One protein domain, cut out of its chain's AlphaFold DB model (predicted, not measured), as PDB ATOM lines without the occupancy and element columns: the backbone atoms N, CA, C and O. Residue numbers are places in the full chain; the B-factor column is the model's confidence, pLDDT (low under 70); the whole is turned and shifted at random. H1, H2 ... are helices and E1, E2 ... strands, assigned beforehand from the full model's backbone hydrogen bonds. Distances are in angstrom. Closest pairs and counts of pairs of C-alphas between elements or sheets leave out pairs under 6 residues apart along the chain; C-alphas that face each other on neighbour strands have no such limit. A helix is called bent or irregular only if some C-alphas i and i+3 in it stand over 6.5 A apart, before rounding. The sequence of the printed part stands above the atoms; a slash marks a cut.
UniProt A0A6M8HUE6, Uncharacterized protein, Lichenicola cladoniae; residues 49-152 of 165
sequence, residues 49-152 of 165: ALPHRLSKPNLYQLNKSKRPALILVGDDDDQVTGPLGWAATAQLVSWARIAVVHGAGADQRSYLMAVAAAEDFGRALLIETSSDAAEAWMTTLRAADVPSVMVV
ATOM      1  N   ALA A  49     198.589 242.039 146.122       92.94
ATOM      2  CA  ALA A  49     197.350 242.215 146.858       92.94
ATOM      3  C   ALA A  49     196.429 243.148 146.072       92.94
ATOM      4  O   ALA A  49     196.875 244.138 145.487       92.94
ATOM      5  N   LEU A  50     195.138 242.838 146.074       92.62
ATOM      6  CA  LEU A  50     194.086 243.685 145.541       92.62
ATOM      7  C   LEU A  50     193.345 244.313 146.726       92.62
ATOM      8  O   LEU A  50     192.435 243.692 147.262       92.62
ATOM      9  N   PRO A  51     193.717 245.534 147.146       81.94
ATOM     10  CA  PRO A  51     193.187 246.145 148.367       81.94
ATOM     11  C   PRO A  51     191.797 246.774 148.188       81.94
ATOM     12  O   PRO A  51     191.298 247.429 149.092       81.94
ATOM     13  N   HIS A  52     191.212 246.696 146.990       87.75
ATOM     14  CA  HIS A  52     189.939 247.346 146.688       87.75
ATOM     15  C   HIS A  52     189.248 246.639 145.527       87.75
ATOM     16  O   HIS A  52     189.902 246.273 144.551       87.75
ATOM     17  N   ARG A  53     187.920 246.558 145.571       89.88
ATOM     18  CA  ARG A  53     187.055 245.882 144.585       89.88
ATOM     19  C   ARG A  53     187.189 246.339 143.127       89.88
ATOM     20  O   ARG A  53     186.862 245.600 142.201       89.88
ATOM     21  N   LEU A  54     187.675 247.563 142.908       90.81
ATOM     22  CA  LEU A  54     187.951 248.105 141.568       90.81
ATOM     23  C   LEU A  54     189.369 247.788 141.064       90.81
ATOM     24  O   LEU A  54     189.671 248.029 139.894       90.81
ATOM     25  N   SER A  55     190.240 247.273 141.934       89.31
ATOM     26  CA  SER A  55     191.606 246.897 141.583       89.31
ATOM     27  C   SER A  55     191.599 245.741 140.595       89.31
ATOM     28  O   SER A  55     190.795 244.814 140.692       89.31
ATOM     29  N   LYS A  56     192.533 245.781 139.646       90.19
ATOM     30  CA  LYS A  56     192.767 244.694 138.697       90.19
ATOM     31  C   LYS A  56     194.205 244.210 138.831       90.19
ATOM     32  O   LYS A  56     195.110 245.046 138.869       90.19
ATOM     33  N   PRO A  57     194.440 242.893 138.884       91.50
ATOM     34  CA  PRO A  57     195.790 242.369 138.966       91.50
ATOM     35  C   PRO A  57     196.541 242.601 137.651       91.50
ATOM     36  O   PRO A  57     195.995 242.447 136.554       91.50
ATOM     37  N   ASN A  58     197.837 242.897 137.743       90.62
ATOM     38  CA  ASN A  58     198.718 242.895 136.579       90.62
ATOM     39  C   ASN A  58     199.140 241.454 136.238       90.62
ATOM     40  O   ASN A  58     200.271 241.034 136.500       90.62
ATOM     41  N   LEU A  59     198.218 240.681 135.649       92.50
ATOM     42  CA  LEU A  59     198.459 239.272 135.313       92.50
ATOM     43  C   LEU A  59     199.641 239.072 134.364       92.50
ATOM     44  O   LEU A  59     200.308 238.046 134.426       92.50
ATOM     45  N   TYR A  60     199.923 240.044 133.494       90.88
ATOM     46  CA  TYR A  60     201.077 239.977 132.605       90.88
ATOM     47  C   TYR A  60     202.390 239.929 133.391       90.88
ATOM     48  O   TYR A  60     203.254 239.102 133.101       90.88
ATOM     49  N   GLN A  61     202.533 240.791 134.399       88.50
ATOM     50  CA  GLN A  61     203.720 240.810 135.247       88.50
ATOM     51  C   GLN A  61     203.819 239.545 136.105       88.50
ATOM     52  O   GLN A  61     204.902 238.966 136.176       88.50
ATOM     53  N   LEU A  62     202.707 239.078 136.682       89.81
ATOM     54  CA  LEU A  62     202.678 237.828 137.452       89.81
ATOM     55  C   LEU A  62     203.059 236.616 136.596       89.81
ATOM     56  O   LEU A  62     203.911 235.833 136.994       89.81
ATOM     57  N   ASN A  63     202.502 236.492 135.389       89.88
ATOM     58  CA  ASN A  63     202.793 235.375 134.483       89.88
ATOM     59  C   ASN A  63     204.216 235.410 133.909       89.88
ATOM     60  O   ASN A  63     204.706 234.396 133.420       89.88
ATOM     61  N   LYS A  64     204.876 236.572 133.935       90.44
ATOM     62  CA  LYS A  64     206.295 236.706 133.582       90.44
ATOM     63  C   LYS A  64     207.239 236.324 134.712       90.44
ATOM     64  O   LYS A  64     208.432 236.151 134.450       90.44
ATOM     65  N   SER A  65     206.743 236.244 135.944       90.00
ATOM     66  CA  SER A  65     207.551 235.772 137.058       90.00
ATOM     67  C   SER A  65     208.013 234.344 136.791       90.00
ATOM     68  O   SER A  65     207.271 233.516 136.267       90.00
ATOM     69  N   LYS A  66     209.255 234.044 137.174       91.25
ATOM     70  CA  LYS A  66     209.759 232.662 137.192       91.25
ATOM     71  C   LYS A  66     209.309 231.907 138.444       91.25
ATOM     72  O   LYS A  66     209.648 230.736 138.600       91.25
ATOM     73  N   ARG A  67     208.612 232.585 139.356       94.12
ATOM     74  CA  ARG A  67     208.120 232.043 140.618       94.12
ATOM     75  C   ARG A  67     206.634 231.713 140.522       94.12
ATOM     76  O   ARG A  67     205.918 232.374 139.767       94.12
ATOM     77  N   PRO A  68     206.164 230.746 141.323       97.56
ATOM     78  CA  PRO A  68     204.744 230.586 141.578       97.56
ATOM     79  C   PRO A  68     204.102 231.900 142.025       97.56
ATOM     80  O   PRO A  68     204.733 232.690 142.724       97.56
ATOM     81  N   ALA A  69     202.867 232.154 141.611       97.38
ATOM     82  CA  ALA A  69     202.194 233.423 141.840       97.38
ATOM     83  C   ALA A  69     201.026 233.276 142.819       97.38
ATOM     84  O   ALA A  69     200.220 232.352 142.704       97.38
ATOM     85  N   LEU A  70     200.906 234.234 143.732       97.94
ATOM     86  CA  LEU A  70     199.800 234.359 144.672       97.94
ATOM     87  C   LEU A  70     199.155 235.738 144.517       97.94
ATOM     88  O   LEU A  70     199.845 236.760 144.559       97.94
ATOM     89  N   ILE A  71     197.834 235.766 144.361       97.50
ATOM     90  CA  ILE A  71     197.044 236.998 144.445       97.50
ATOM     91  C   ILE A  71     196.224 236.947 145.728       97.50
ATOM     92  O   ILE A  71     195.467 235.999 145.925       97.50
ATOM     93  N   LEU A  72     196.356 237.975 146.563       96.06
ATOM     94  CA  LEU A  72     195.475 238.217 147.698       96.06
ATOM     95  C   LEU A  72     194.312 239.132 147.286       96.06
ATOM     96  O   LEU A  72     194.532 240.189 146.694       96.06
ATOM     97  N   VAL A  73     193.093 238.737 147.632       95.38
ATOM     98  CA  VAL A  73     191.855 239.518 147.524       95.38
ATOM     99  C   VAL A  73     191.369 239.802 148.944       95.38
ATOM    100  O   VAL A  73     191.074 238.851 149.658       95.38
ATOM    101  N   GLY A  74     191.310 241.072 149.350       92.62
ATOM    102  CA  GLY A  74     190.789 241.486 150.663       92.62
ATOM    103  C   GLY A  74     189.334 241.944 150.574       92.62
ATOM    104  O   GLY A  74     189.087 243.132 150.385       92.62
ATOM    105  N   ASP A  75     188.389 241.003 150.619       89.94
ATOM    106  CA  ASP A  75     186.927 241.206 150.627       89.94
ATOM    107  C   ASP A  75     186.353 241.093 152.049       89.94
ATOM    108  O   ASP A  75     185.297 240.503 152.269       89.94
ATOM    109  N   ASP A  76     187.095 241.600 153.026       84.12
ATOM    110  CA  ASP A  76     186.805 241.583 154.460       84.12
ATOM    111  C   ASP A  76     186.696 243.002 155.053       84.12
ATOM    112  O   ASP A  76     186.709 243.181 156.270       84.12
ATOM    113  N   ASP A  77     186.573 244.020 154.194       80.81
ATOM    114  CA  ASP A  77     186.316 245.396 154.614       80.81
ATOM    115  C   ASP A  77     184.863 245.603 155.093       80.81
ATOM    116  O   ASP A  77     184.013 244.716 155.005       80.81
ATOM    117  N   ASP A  78     184.536 246.806 155.576       77.06
ATOM    118  CA  ASP A  78     183.173 247.158 156.021       77.06
ATOM    119  C   ASP A  78     182.113 247.075 154.895       77.06
ATOM    120  O   ASP A  78     180.935 247.375 155.108       77.06
ATOM    121  N   GLN A  79     182.516 246.733 153.668       84.75
ATOM    122  CA  GLN A  79     181.683 246.648 152.477       84.75
ATOM    123  C   GLN A  79     181.885 245.313 151.751       84.75
ATOM    124  O   GLN A  79     181.935 245.295 150.518       84.75
ATOM    125  N   VAL A  80     181.951 244.208 152.500       86.00
ATOM    126  CA  VAL A  80     181.993 242.851 151.937       86.00
ATOM    127  C   VAL A  80     180.920 242.682 150.864       86.00
ATOM    128  O   VAL A  80     179.724 242.868 151.107       86.00
ATOM    129  N   THR A  81     181.351 242.322 149.658       91.56
ATOM    130  CA  THR A  81     180.457 242.215 148.493       91.56
ATOM    131  C   THR A  81     180.427 240.827 147.874       91.56
ATOM    132  O   THR A  81     179.568 240.547 147.030       91.56
ATOM    133  N   GLY A  82     181.354 239.952 148.264       94.50
ATOM    134  CA  GLY A  82     181.546 238.684 147.591       94.50
ATOM    135  C   GLY A  82     182.024 238.877 146.144       94.50
ATOM    136  O   GLY A  82     182.270 239.991 145.677       94.50
ATOM    137  N   PRO A  83     182.082 237.797 145.355       96.69
ATOM    138  CA  PRO A  83     182.641 237.824 144.002       96.69
ATOM    139  C   PRO A  83     181.947 238.798 143.038       96.69
ATOM    140  O   PRO A  83     182.561 239.231 142.064       96.69
ATOM    141  N   LEU A  84     180.683 239.162 143.269       95.62
ATOM    142  CA  LEU A  84     179.937 240.047 142.367       95.62
ATOM    143  C   LEU A  84     180.363 241.517 142.465       95.62
ATOM    144  O   LEU A  84     180.218 242.249 141.487       95.62
ATOM    145  N   GLY A  85     180.895 241.958 143.608       94.38
ATOM    146  CA  GLY A  85     181.359 243.340 143.761       94.38
ATOM    147  C   GLY A  85     182.753 243.593 143.193       94.38
ATOM    148  O   GLY A  85     183.135 244.748 142.999       94.38
ATOM    149  N   TRP A  86     183.503 242.533 142.881       95.94
ATOM    150  CA  TRP A  86     184.884 242.622 142.423       95.94
ATOM    151  C   TRP A  86     184.979 242.682 140.899       95.94
ATOM    152  O   TRP A  86     184.703 241.720 140.180       95.94
ATOM    153  N   ALA A  87     185.483 243.806 140.386       95.31
ATOM    154  CA  ALA A  87     185.657 244.030 138.950       95.31
ATOM    155  C   ALA A  87     186.635 243.035 138.294       95.31
ATOM    156  O   ALA A  87     186.634 242.873 137.072       95.31
ATOM    157  N   ALA A  88     187.491 242.394 139.094       96.38
ATOM    158  CA  ALA A  88     188.482 241.429 138.644       96.38
ATOM    159  C   ALA A  88     188.023 239.965 138.738       96.38
ATOM    160  O   ALA A  88     188.769 239.102 138.289       96.38
ATOM    161  N   THR A  89     186.833 239.644 139.260       97.56
ATOM    162  CA  THR A  89     186.431 238.250 139.548       97.56
ATOM    163  C   THR A  89     186.598 237.309 138.364       97.56
ATOM    164  O   THR A  89     187.304 236.313 138.479       97.56
ATOM    165  N   ALA A  90     186.040 237.647 137.197       97.56
ATOM    166  CA  ALA A  90     186.162 236.811 135.998       97.56
ATOM    167  C   ALA A  90     187.631 236.588 135.578       97.56
ATOM    168  O   ALA A  90     188.019 235.505 135.133       97.56
ATOM    169  N   GLN A  91     188.471 237.609 135.751       97.50
ATOM    170  CA  GLN A  91     189.901 237.528 135.473       97.50
ATOM    171  C   GLN A  91     190.637 236.665 136.512       97.50
ATOM    172  O   GLN A  91     191.532 235.910 136.149       97.50
ATOM    173  N   LEU A  92     190.262 236.759 137.786       97.75
ATOM    174  CA  LEU A  92     190.868 235.995 138.873       97.75
ATOM    175  C   LEU A  92     190.559 234.503 138.738       97.75
ATOM    176  O   LEU A  92     191.487 233.696 138.748       97.75
ATOM    177  N   VAL A  93     189.288 234.140 138.540       97.81
ATOM    178  CA  VAL A  93     188.877 232.728 138.437       97.81
ATOM    179  C   VAL A  93     189.460 232.043 137.204       97.81
ATOM    180  O   VAL A  93     189.895 230.904 137.294       97.81
ATOM    181  N   SER A  94     189.555 232.744 136.069       97.75
ATOM    182  CA  SER A  94     190.170 232.185 134.853       97.75
ATOM    183  C   SER A  94     191.691 232.047 134.953       97.75
ATOM    184  O   SER A  94     192.296 231.236 134.251       97.75
ATOM    185  N   TRP A  95     192.334 232.848 135.803       98.00
ATOM    186  CA  TRP A  95     193.778 232.814 136.004       98.00
ATOM    187  C   TRP A  95     194.210 231.749 137.020       98.00
ATOM    188  O   TRP A  95     195.246 231.099 136.831       98.00
ATOM    189  N   ALA A  96     193.435 231.579 138.090       98.31
ATOM    190  CA  ALA A  96     193.751 230.704 139.209       98.31
ATOM    191  C   ALA A  96     193.849 229.228 138.804       98.31
ATOM    192  O   ALA A  96     193.137 228.755 137.923       98.31
ATOM    193  N   ARG A  97     194.733 228.481 139.471       98.31
ATOM    194  CA  ARG A  97     194.742 227.006 139.429       98.31
ATOM    195  C   ARG A  97     194.248 226.379 140.724       98.31
ATOM    196  O   ARG A  97     193.847 225.224 140.719       98.31
ATOM    197  N   ILE A  98     194.297 227.138 141.811       98.69
ATOM    198  CA  ILE A  98     193.760 226.773 143.114       98.69
ATOM    199  C   ILE A  98     193.371 228.047 143.867       98.69
ATOM    200  O   ILE A  98     193.925 229.121 143.609       98.69
ATOM    201  N   ALA A  99     192.428 227.940 144.795       98.50
ATOM    202  CA  ALA A  99     192.043 229.041 145.666       98.50
ATOM    203  C   ALA A  99     191.925 228.606 147.131       98.50
ATOM    204  O   ALA A  99     191.488 227.498 147.444       98.50
ATOM    205  N   VAL A 100     192.280 229.517 148.029       97.69
ATOM    206  CA  VAL A 100     192.023 229.435 149.463       97.69
ATOM    207  C   VAL A 100     191.065 230.565 149.819       97.69
ATOM    208  O   VAL A 100     191.409 231.733 149.658       97.69
ATOM    209  N   VAL A 101     189.870 230.220 150.288       96.94
ATOM    210  CA  VAL A 101     188.879 231.176 150.796       96.94
ATOM    211  C   VAL A 101     188.983 231.194 152.315       96.94
ATOM    212  O   VAL A 101     188.693 230.197 152.973       96.94
ATOM    213  N   HIS A 102     189.426 232.312 152.868       94.31
ATOM    214  CA  HIS A 102     189.605 232.553 154.291       94.31
ATOM    215  C   HIS A 102     188.474 233.455 154.793       94.31
ATOM    216  O   HIS A 102     188.571 234.677 154.761       94.31
ATOM    217  N   GLY A 103     187.390 232.818 155.232       89.56
ATOM    218  CA  GLY A 103     186.229 233.448 155.859       89.56
ATOM    219  C   GLY A 103     186.310 233.448 157.386       89.56
ATOM    220  O   GLY A 103     185.272 233.342 158.042       89.56
ATOM    221  N   ALA A 104     187.522 233.427 157.947       83.31
ATOM    222  CA  ALA A 104     187.778 233.273 159.373       83.31
ATOM    223  C   ALA A 104     188.633 234.424 159.920       83.31
ATOM    224  O   ALA A 104     189.199 235.211 159.173       83.31
ATOM    225  N   GLY A 105     188.731 234.518 161.246       76.12
ATOM    226  CA  GLY A 105     189.662 235.429 161.906       76.12
ATOM    227  C   GLY A 105     191.104 235.108 161.510       76.12
ATOM    228  O   GLY A 105     191.420 233.945 161.258       76.12
ATOM    229  N   ALA A 106     191.951 236.139 161.480       71.88
ATOM    230  CA  ALA A 106     193.334 236.091 161.010       71.88
ATOM    231  C   ALA A 106     194.144 234.904 161.574       71.88
ATOM    232  O   ALA A 106     194.790 235.001 162.619       71.88
ATOM    233  N   ASP A 107     194.143 233.786 160.850       83.56
ATOM    234  CA  ASP A 107     194.848 232.557 161.211       83.56
ATOM    235  C   ASP A 107     196.051 232.360 160.292       83.56
ATOM    236  O   ASP A 107     195.910 232.134 159.090       83.56
ATOM    237  N   GLN A 108     197.251 232.371 160.873       87.31
ATOM    238  CA  GLN A 108     198.507 232.220 160.142       87.31
ATOM    239  C   GLN A 108     198.566 230.937 159.293       87.31
ATOM    240  O   GLN A 108     199.219 230.924 158.245       87.31
ATOM    241  N   ARG A 109     197.892 229.852 159.705       89.38
ATOM    242  CA  ARG A 109     197.924 228.583 158.959       89.38
ATOM    243  C   ARG A 109     197.282 228.718 157.583       89.38
ATOM    244  O   ARG A 109     197.802 228.148 156.628       89.38
ATOM    245  N   SER A 110     196.227 229.520 157.459       91.06
ATOM    246  CA  SER A 110     195.555 229.789 156.181       91.06
ATOM    247  C   SER A 110     196.486 230.469 155.164       91.06
ATOM    248  O   SER A 110     196.499 230.114 153.986       91.06
ATOM    249  N   TYR A 111     197.357 231.367 155.628       94.62
ATOM    250  CA  TYR A 111     198.343 232.061 154.792       94.62
ATOM    251  C   TYR A 111     199.482 231.135 154.374       94.62
ATOM    252  O   TYR A 111     199.897 231.143 153.216       94.62
ATOM    253  N   LEU A 112     199.960 230.288 155.292       95.38
ATOM    254  CA  LEU A 112     200.938 229.248 154.968       95.38
ATOM    255  C   LEU A 112     200.382 228.261 153.935       95.38
ATOM    256  O   LEU A 112     201.092 227.890 153.003       95.38
ATOM    257  N   MET A 113     199.108 227.884 154.067       95.94
ATOM    258  CA  MET A 113     198.420 227.028 153.105       95.94
ATOM    259  C   MET A 113     198.315 227.693 151.730       95.94
ATOM    260  O   MET A 113     198.563 227.033 150.728       95.94
ATOM    261  N   ALA A 114     198.015 228.991 151.661       97.38
ATOM    262  CA  ALA A 114     197.977 229.720 150.395       97.38
ATOM    263  C   ALA A 114     199.352 229.804 149.712       97.38
ATOM    264  O   ALA A 114     199.444 229.650 148.494       97.38
ATOM    265  N   VAL A 115     200.429 229.994 150.484       97.94
ATOM    266  CA  VAL A 115     201.806 229.942 149.961       97.94
ATOM    267  C   VAL A 115     202.119 228.551 149.409       97.94
ATOM    268  O   VAL A 115     202.574 228.451 148.273       97.94
ATOM    269  N   ALA A 116     201.835 227.488 150.168       98.12
ATOM    270  CA  ALA A 116     202.054 226.113 149.715       98.12
ATOM    271  C   ALA A 116     201.227 225.790 148.457       98.12
ATOM    272  O   ALA A 116     201.746 225.253 147.486       98.12
ATOM    273  N   ALA A 117     199.962 226.215 148.420       97.94
ATOM    274  CA  ALA A 117     199.095 226.061 147.256       97.94
ATOM    275  C   ALA A 117     199.648 226.799 146.024       97.94
ATOM    276  O   ALA A 117     199.586 226.282 144.907       97.94
ATOM    277  N   ALA A 118     200.224 227.992 146.200       98.25
ATOM    278  CA  ALA A 118     200.920 228.668 145.114       98.25
ATOM    279  C   ALA A 118     202.105 227.826 144.632       98.25
ATOM    280  O   ALA A 118     202.205 227.588 143.435       98.25
ATOM    281  N   GLU A 119     202.961 227.343 145.533       98.12
ATOM    282  CA  GLU A 119     204.140 226.535 145.193       98.12
ATOM    283  C   GLU A 119     203.792 225.247 144.437       98.12
ATOM    284  O   GLU A 119     204.418 224.962 143.414       98.12
ATOM    285  N   ASP A 120     202.762 224.527 144.879       98.19
ATOM    286  CA  ASP A 120     202.366 223.240 144.301       98.19
ATOM    287  C   ASP A 120     201.651 223.393 142.949       98.19
ATOM    288  O   ASP A 120     201.875 222.616 142.018       98.19
ATOM    289  N   PHE A 121     200.793 224.411 142.803       98.00
ATOM    290  CA  PHE A 121     199.933 224.567 141.619       98.00
ATOM    291  C   PHE A 121     200.414 225.660 140.653       98.00
ATOM    292  O   PHE A 121     199.940 225.762 139.514       98.00
ATOM    293  N   GLY A 122     201.367 226.484 141.073       98.06
ATOM    294  CA  GLY A 122     201.971 227.580 140.318       98.06
ATOM    295  C   GLY A 122     201.182 228.894 140.343       98.06
ATOM    296  O   GLY A 122     201.783 229.951 140.154       98.06
ATOM    297  N   ARG A 123     199.856 228.861 140.539       98.12
ATOM    298  CA  ARG A 123     198.986 230.053 140.579       98.12
ATOM    299  C   ARG A 123     197.856 229.871 141.583       98.12
ATOM    300  O   ARG A 123     196.941 229.086 141.326       98.12
ATOM    301  N   ALA A 124     197.900 230.620 142.675       98.50
ATOM    302  CA  ALA A 124     196.904 230.548 143.733       98.50
ATOM    303  C   ALA A 124     196.205 231.890 143.970       98.50
ATOM    304  O   ALA A 124     196.798 232.962 143.818       98.50
ATOM    305  N   LEU A 125     194.942 231.808 144.383       98.31
ATOM    306  CA  LEU A 125     194.227 232.906 145.024       98.31
ATOM    307  C   LEU A 125     194.178 232.669 146.530       98.31
ATOM    308  O   LEU A 125     193.891 231.557 146.971       98.31
ATOM    309  N   LEU A 126     194.398 233.725 147.301       97.44
ATOM    310  CA  LEU A 126     193.969 233.827 148.688       97.44
ATOM    311  C   LEU A 126     192.868 234.882 148.738       97.44
ATOM    312  O   LEU A 126     193.074 235.999 148.275       97.44
ATOM    313  N   ILE A 127     191.699 234.521 149.248       96.56
ATOM    314  CA  ILE A 127     190.552 235.418 149.373       96.56
ATOM    315  C   ILE A 127     190.261 235.568 150.860       96.56
ATOM    316  O   ILE A 127     189.742 234.640 151.469       96.56
ATOM    317  N   GLU A 128     190.621 236.706 151.438       94.44
ATOM    318  CA  GLU A 128     190.168 237.132 152.763       94.44
ATOM    319  C   GLU A 128     188.742 237.663 152.614       94.44
ATOM    320  O   GLU A 128     188.470 238.463 151.722       94.44
ATOM    321  N   THR A 129     187.801 237.157 153.408       93.81
ATOM    322  CA  THR A 129     186.394 237.558 153.315       93.81
ATOM    323  C   THR A 129     185.649 237.307 154.628       93.81
ATOM    324  O   THR A 129     186.209 236.750 155.571       93.81
ATOM    325  N   SER A 130     184.379 237.707 154.724       90.81
ATOM    326  CA  SER A 130     183.529 237.307 155.850       90.81
ATOM    327  C   SER A 130     183.048 235.862 155.701       90.81
ATOM    328  O   SER A 130     182.974 235.315 154.598       90.81
ATOM    329  N   SER A 131     182.655 235.231 156.811       88.00
ATOM    330  CA  SER A 131     182.068 233.884 156.768       88.00
ATOM    331  C   SER A 131     180.807 233.822 155.896       88.00
ATOM    332  O   SER A 131     180.597 232.826 155.209       88.00
ATOM    333  N   ASP A 132     180.015 234.900 155.863       88.38
ATOM    334  CA  ASP A 132     178.788 234.990 155.063       88.38
ATOM    335  C   ASP A 132     179.079 235.028 153.554       88.38
ATOM    336  O   ASP A 132     178.350 234.439 152.753       88.38
ATOM    337  N   ALA A 133     180.161 235.699 153.148       92.81
ATOM    338  CA  ALA A 133     180.549 235.826 151.745       92.81
ATOM    339  C   ALA A 133     181.444 234.680 151.244       92.81
ATOM    340  O   ALA A 133     181.558 234.475 150.030       92.81
ATOM    341  N   ALA A 134     182.032 233.885 152.145       94.38
ATOM    342  CA  ALA A 134     182.882 232.748 151.794       94.38
ATOM    343  C   ALA A 134     182.165 231.732 150.882       94.38
ATOM    344  O   ALA A 134     182.735 231.275 149.888       94.38
ATOM    345  N   GLU A 135     180.888 231.440 151.148       95.19
ATOM    346  CA  GLU A 135     180.082 230.532 150.318       95.19
ATOM    347  C   GLU A 135     179.825 231.084 148.907       95.19
ATOM    348  O   GLU A 135     179.831 230.338 147.920       95.19
ATOM    349  N   ALA A 136     179.658 232.403 148.770       96.81
ATOM    350  CA  ALA A 136     179.491 233.039 147.465       96.81
ATOM    351  C   ALA A 136     180.770 232.911 146.620       96.81
ATOM    352  O   ALA A 136     180.707 232.578 145.428       96.81
ATOM    353  N   TRP A 137     181.936 233.106 147.243       97.69
ATOM    354  CA  TRP A 137     183.237 232.866 146.618       97.69
ATOM    355  C   TRP A 137     183.422 231.404 146.219       97.69
ATOM    356  O   TRP A 137     183.761 231.129 145.067       97.69
ATOM    357  N   MET A 138     183.127 230.461 147.117       97.81
ATOM    358  CA  MET A 138     183.207 229.027 146.823       97.81
ATOM    359  C   MET A 138     182.299 228.619 145.664       97.81
ATOM    360  O   MET A 138     182.726 227.881 144.776       97.81
ATOM    361  N   THR A 139     181.067 229.126 145.629       98.12
ATOM    362  CA  THR A 139     180.122 228.866 144.535       98.12
ATOM    363  C   THR A 139     180.674 229.363 143.202       98.12
ATOM    364  O   THR A 139     180.640 228.643 142.204       98.12
ATOM    365  N   THR A 140     181.245 230.567 143.195       98.44
ATOM    366  CA  THR A 140     181.841 231.175 141.999       98.44
ATOM    367  C   THR A 140     183.067 230.401 141.509       98.44
ATOM    368  O   THR A 140     183.201 230.156 140.312       98.44
ATOM    369  N   LEU A 141     183.939 229.964 142.422       98.44
ATOM    370  CA  LEU A 141     185.123 229.162 142.105       98.44
ATOM    371  C   LEU A 141     184.746 227.785 141.547       98.44
ATOM    372  O   LEU A 141     185.299 227.365 140.534       98.44
ATOM    373  N   ARG A 142     183.760 227.111 142.153       98.06
ATOM    374  CA  ARG A 142     183.245 225.820 141.669       98.06
ATOM    375  C   ARG A 142     182.612 225.936 140.287       98.06
ATOM    376  O   ARG A 142     182.856 225.084 139.442       98.06
ATOM    377  N   ALA A 143     181.833 226.988 140.040       98.12
ATOM    378  CA  ALA A 143     181.237 227.233 138.727       98.12
ATOM    379  C   ALA A 143     182.295 227.447 137.627       98.12
ATOM    380  O   ALA A 143     182.032 227.161 136.461       98.12
ATOM    381  N   ALA A 144     183.484 227.925 138.002       98.00
ATOM    382  CA  ALA A 144     184.634 228.098 137.118       98.00
ATOM    383  C   ALA A 144     185.601 226.894 137.107       98.00
ATOM    384  O   ALA A 144     186.674 227.003 136.518       98.00
ATOM    385  N   ASP A 145     185.241 225.777 137.751       98.06
ATOM    386  CA  ASP A 145     186.069 224.569 137.890       98.06
ATOM    387  C   ASP A 145     187.456 224.833 138.516       98.06
ATOM    388  O   ASP A 145     188.463 224.228 138.152       98.06
ATOM    389  N   VAL A 146     187.523 225.767 139.472       98.38
ATOM    390  CA  VAL A 146     188.743 226.071 140.232       98.38
ATOM    391  C   VAL A 146     188.751 225.258 141.534       98.38
ATOM    392  O   VAL A 146     187.917 225.511 142.417       98.38
ATOM    393  N   PRO A 147     189.704 224.318 141.717       98.19
ATOM    394  CA  PRO A 147     189.898 223.629 142.989       98.19
ATOM    395  C   PRO A 147     190.062 224.630 144.132       98.19
ATOM    396  O   PRO A 147     190.821 225.595 144.026       98.19
ATOM    397  N   SER A 148     189.336 224.426 145.228       97.50
ATOM    398  CA  SER A 148     189.280 225.412 146.305       97.50
ATOM    399  C   SER A 148     189.126 224.784 147.682       97.50
ATOM    400  O   SER A 148     188.449 223.769 147.855       97.50
ATOM    401  N   VAL A 149     189.765 225.413 148.667       96.19
ATOM    402  CA  VAL A 149     189.630 225.096 150.091       96.19
ATOM    403  C   VAL A 149     189.011 226.299 150.787       96.19
ATOM    404  O   VAL A 149     189.453 227.427 150.580       96.19
ATOM    405  N   MET A 150     188.008 226.052 151.625       94.75
ATOM    406  CA  MET A 150     187.376 227.074 152.453       94.75
ATOM    407  C   MET A 150     187.769 226.877 153.915       94.75
ATOM    408  O   MET A 150     187.636 225.779 154.452       94.75
ATOM    409  N   VAL A 151     188.227 227.949 154.552       91.62
ATOM    410  CA  VAL A 151     188.511 228.029 155.984       91.62
ATOM    411  C   VAL A 151     187.529 229.024 156.589       91.62
ATOM    412  O   VAL A 151     187.607 230.219 156.323       91.62
ATOM    413  N   VAL A 152     186.600 228.516 157.389       87.88
ATOM    414  CA  VAL A 152     185.574 229.281 158.111       87.88
ATOM    415  C   VAL A 152     185.569 228.824 159.570       87.88
ATOM    416  O   VAL A 152     185.998 227.697 159.852       87.88
TER     417      VAL A 152
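What this domain is: This is residues 49 to 152 of the 165 residues of an uncharacterized protein of Lichenicola cladoniae (UniProt A0A6M8HUE6). A parallel sheet of four strands makes the middle of this domain, with H3 over one face and H2 and H4 over the other, while the short H1 only grazes the sheet near the start of the edge strand E1. The 104 printed residues hold four named helices and four named strands, in the order H1 E1 H2 E2 H3 E3 H4 E4. The sheet's order is E1 E3 E2 E4, and the class is mixed, helices and strands. The whole is compact, with a radius of gyration of the C-alphas of 12.3 A and spans of 35 by 28 by 24 A.

Where its parts are: The printed part begins at Ala 49, C-alpha at (197.350, 242.215, 146.858). H1 is residues 59 to 64, and E1, residues 69 to 75, is 19.3 A long from C-alpha 69 at (202.194, 233.423, 141.840). H2 is residues 89 to 95 and E2 residues 98 to 102. H3, residues 108 to 121, is 20.1 A long; E3, residues 123 to 129, is 19.4 A. H4, residues 131 to 143, is 19.2 A long and only just irregular, with C-alphas 132 and 135 6.6 A apart. E4, residues 148 to 151, ends at C-alpha 151, (188.511, 228.029, 155.984).

How they stand to each other: E1 and E3 are parallel at 15 degrees, with N 73 and O 126 2.8 A apart, within hydrogen-bond range. E3 and E2 are parallel at 18 degrees, with N 102 and O 127 at 2.7 A. E2 and E4 are parallel at 16 degrees, with N 101 and O 149 at 2.8 A. Residues 49 to 50 pair in parallel with residues 72 to 73 of E1. H3 is over E3 and E2 at a height over the sheet of 7.7 A and runs along the strands; its closest C-alphas to E3 are those of Ala 118 and Ala 124, 4.6 A apart. E2, H3 and E3 form a strand-helix-strand unit, two parallel neighbour strands with a helix between along the chain, with a right-handed crossover. On the opposite face H4 is over E2 at a height of 8.5 A, its closest C-alphas to E2 being those of Val 101 and Ala 134, 6.3 A apart. H2, on the same face as H4, is over E3 at a height of 9.6 A. H2 and H4 are close but not clearly touching, with the C-alphas of Val 93 and Leu 141 6.3 A apart, at a steep tilt of 52 degrees. E1, H2, E2 and E3, H4, E4 are split strand-helix-strand units, each with another strand between its two in the sheet and a right-handed crossover. In H1, H2 and H3 every O i to N i+4 pair is within hydrogen-bond range; in H4, 7 of 9 are.

The domain as a whole: The C-alphas farthest apart, those of Lys 66 and Asp 132, are 35.8 A apart. The printed part has no cut. The link from E1 to H2, residues 76 to 88, is long; the other links between named elements are tight. Mean pLDDT of the printed part is 93.6, and no printed residue is under 70.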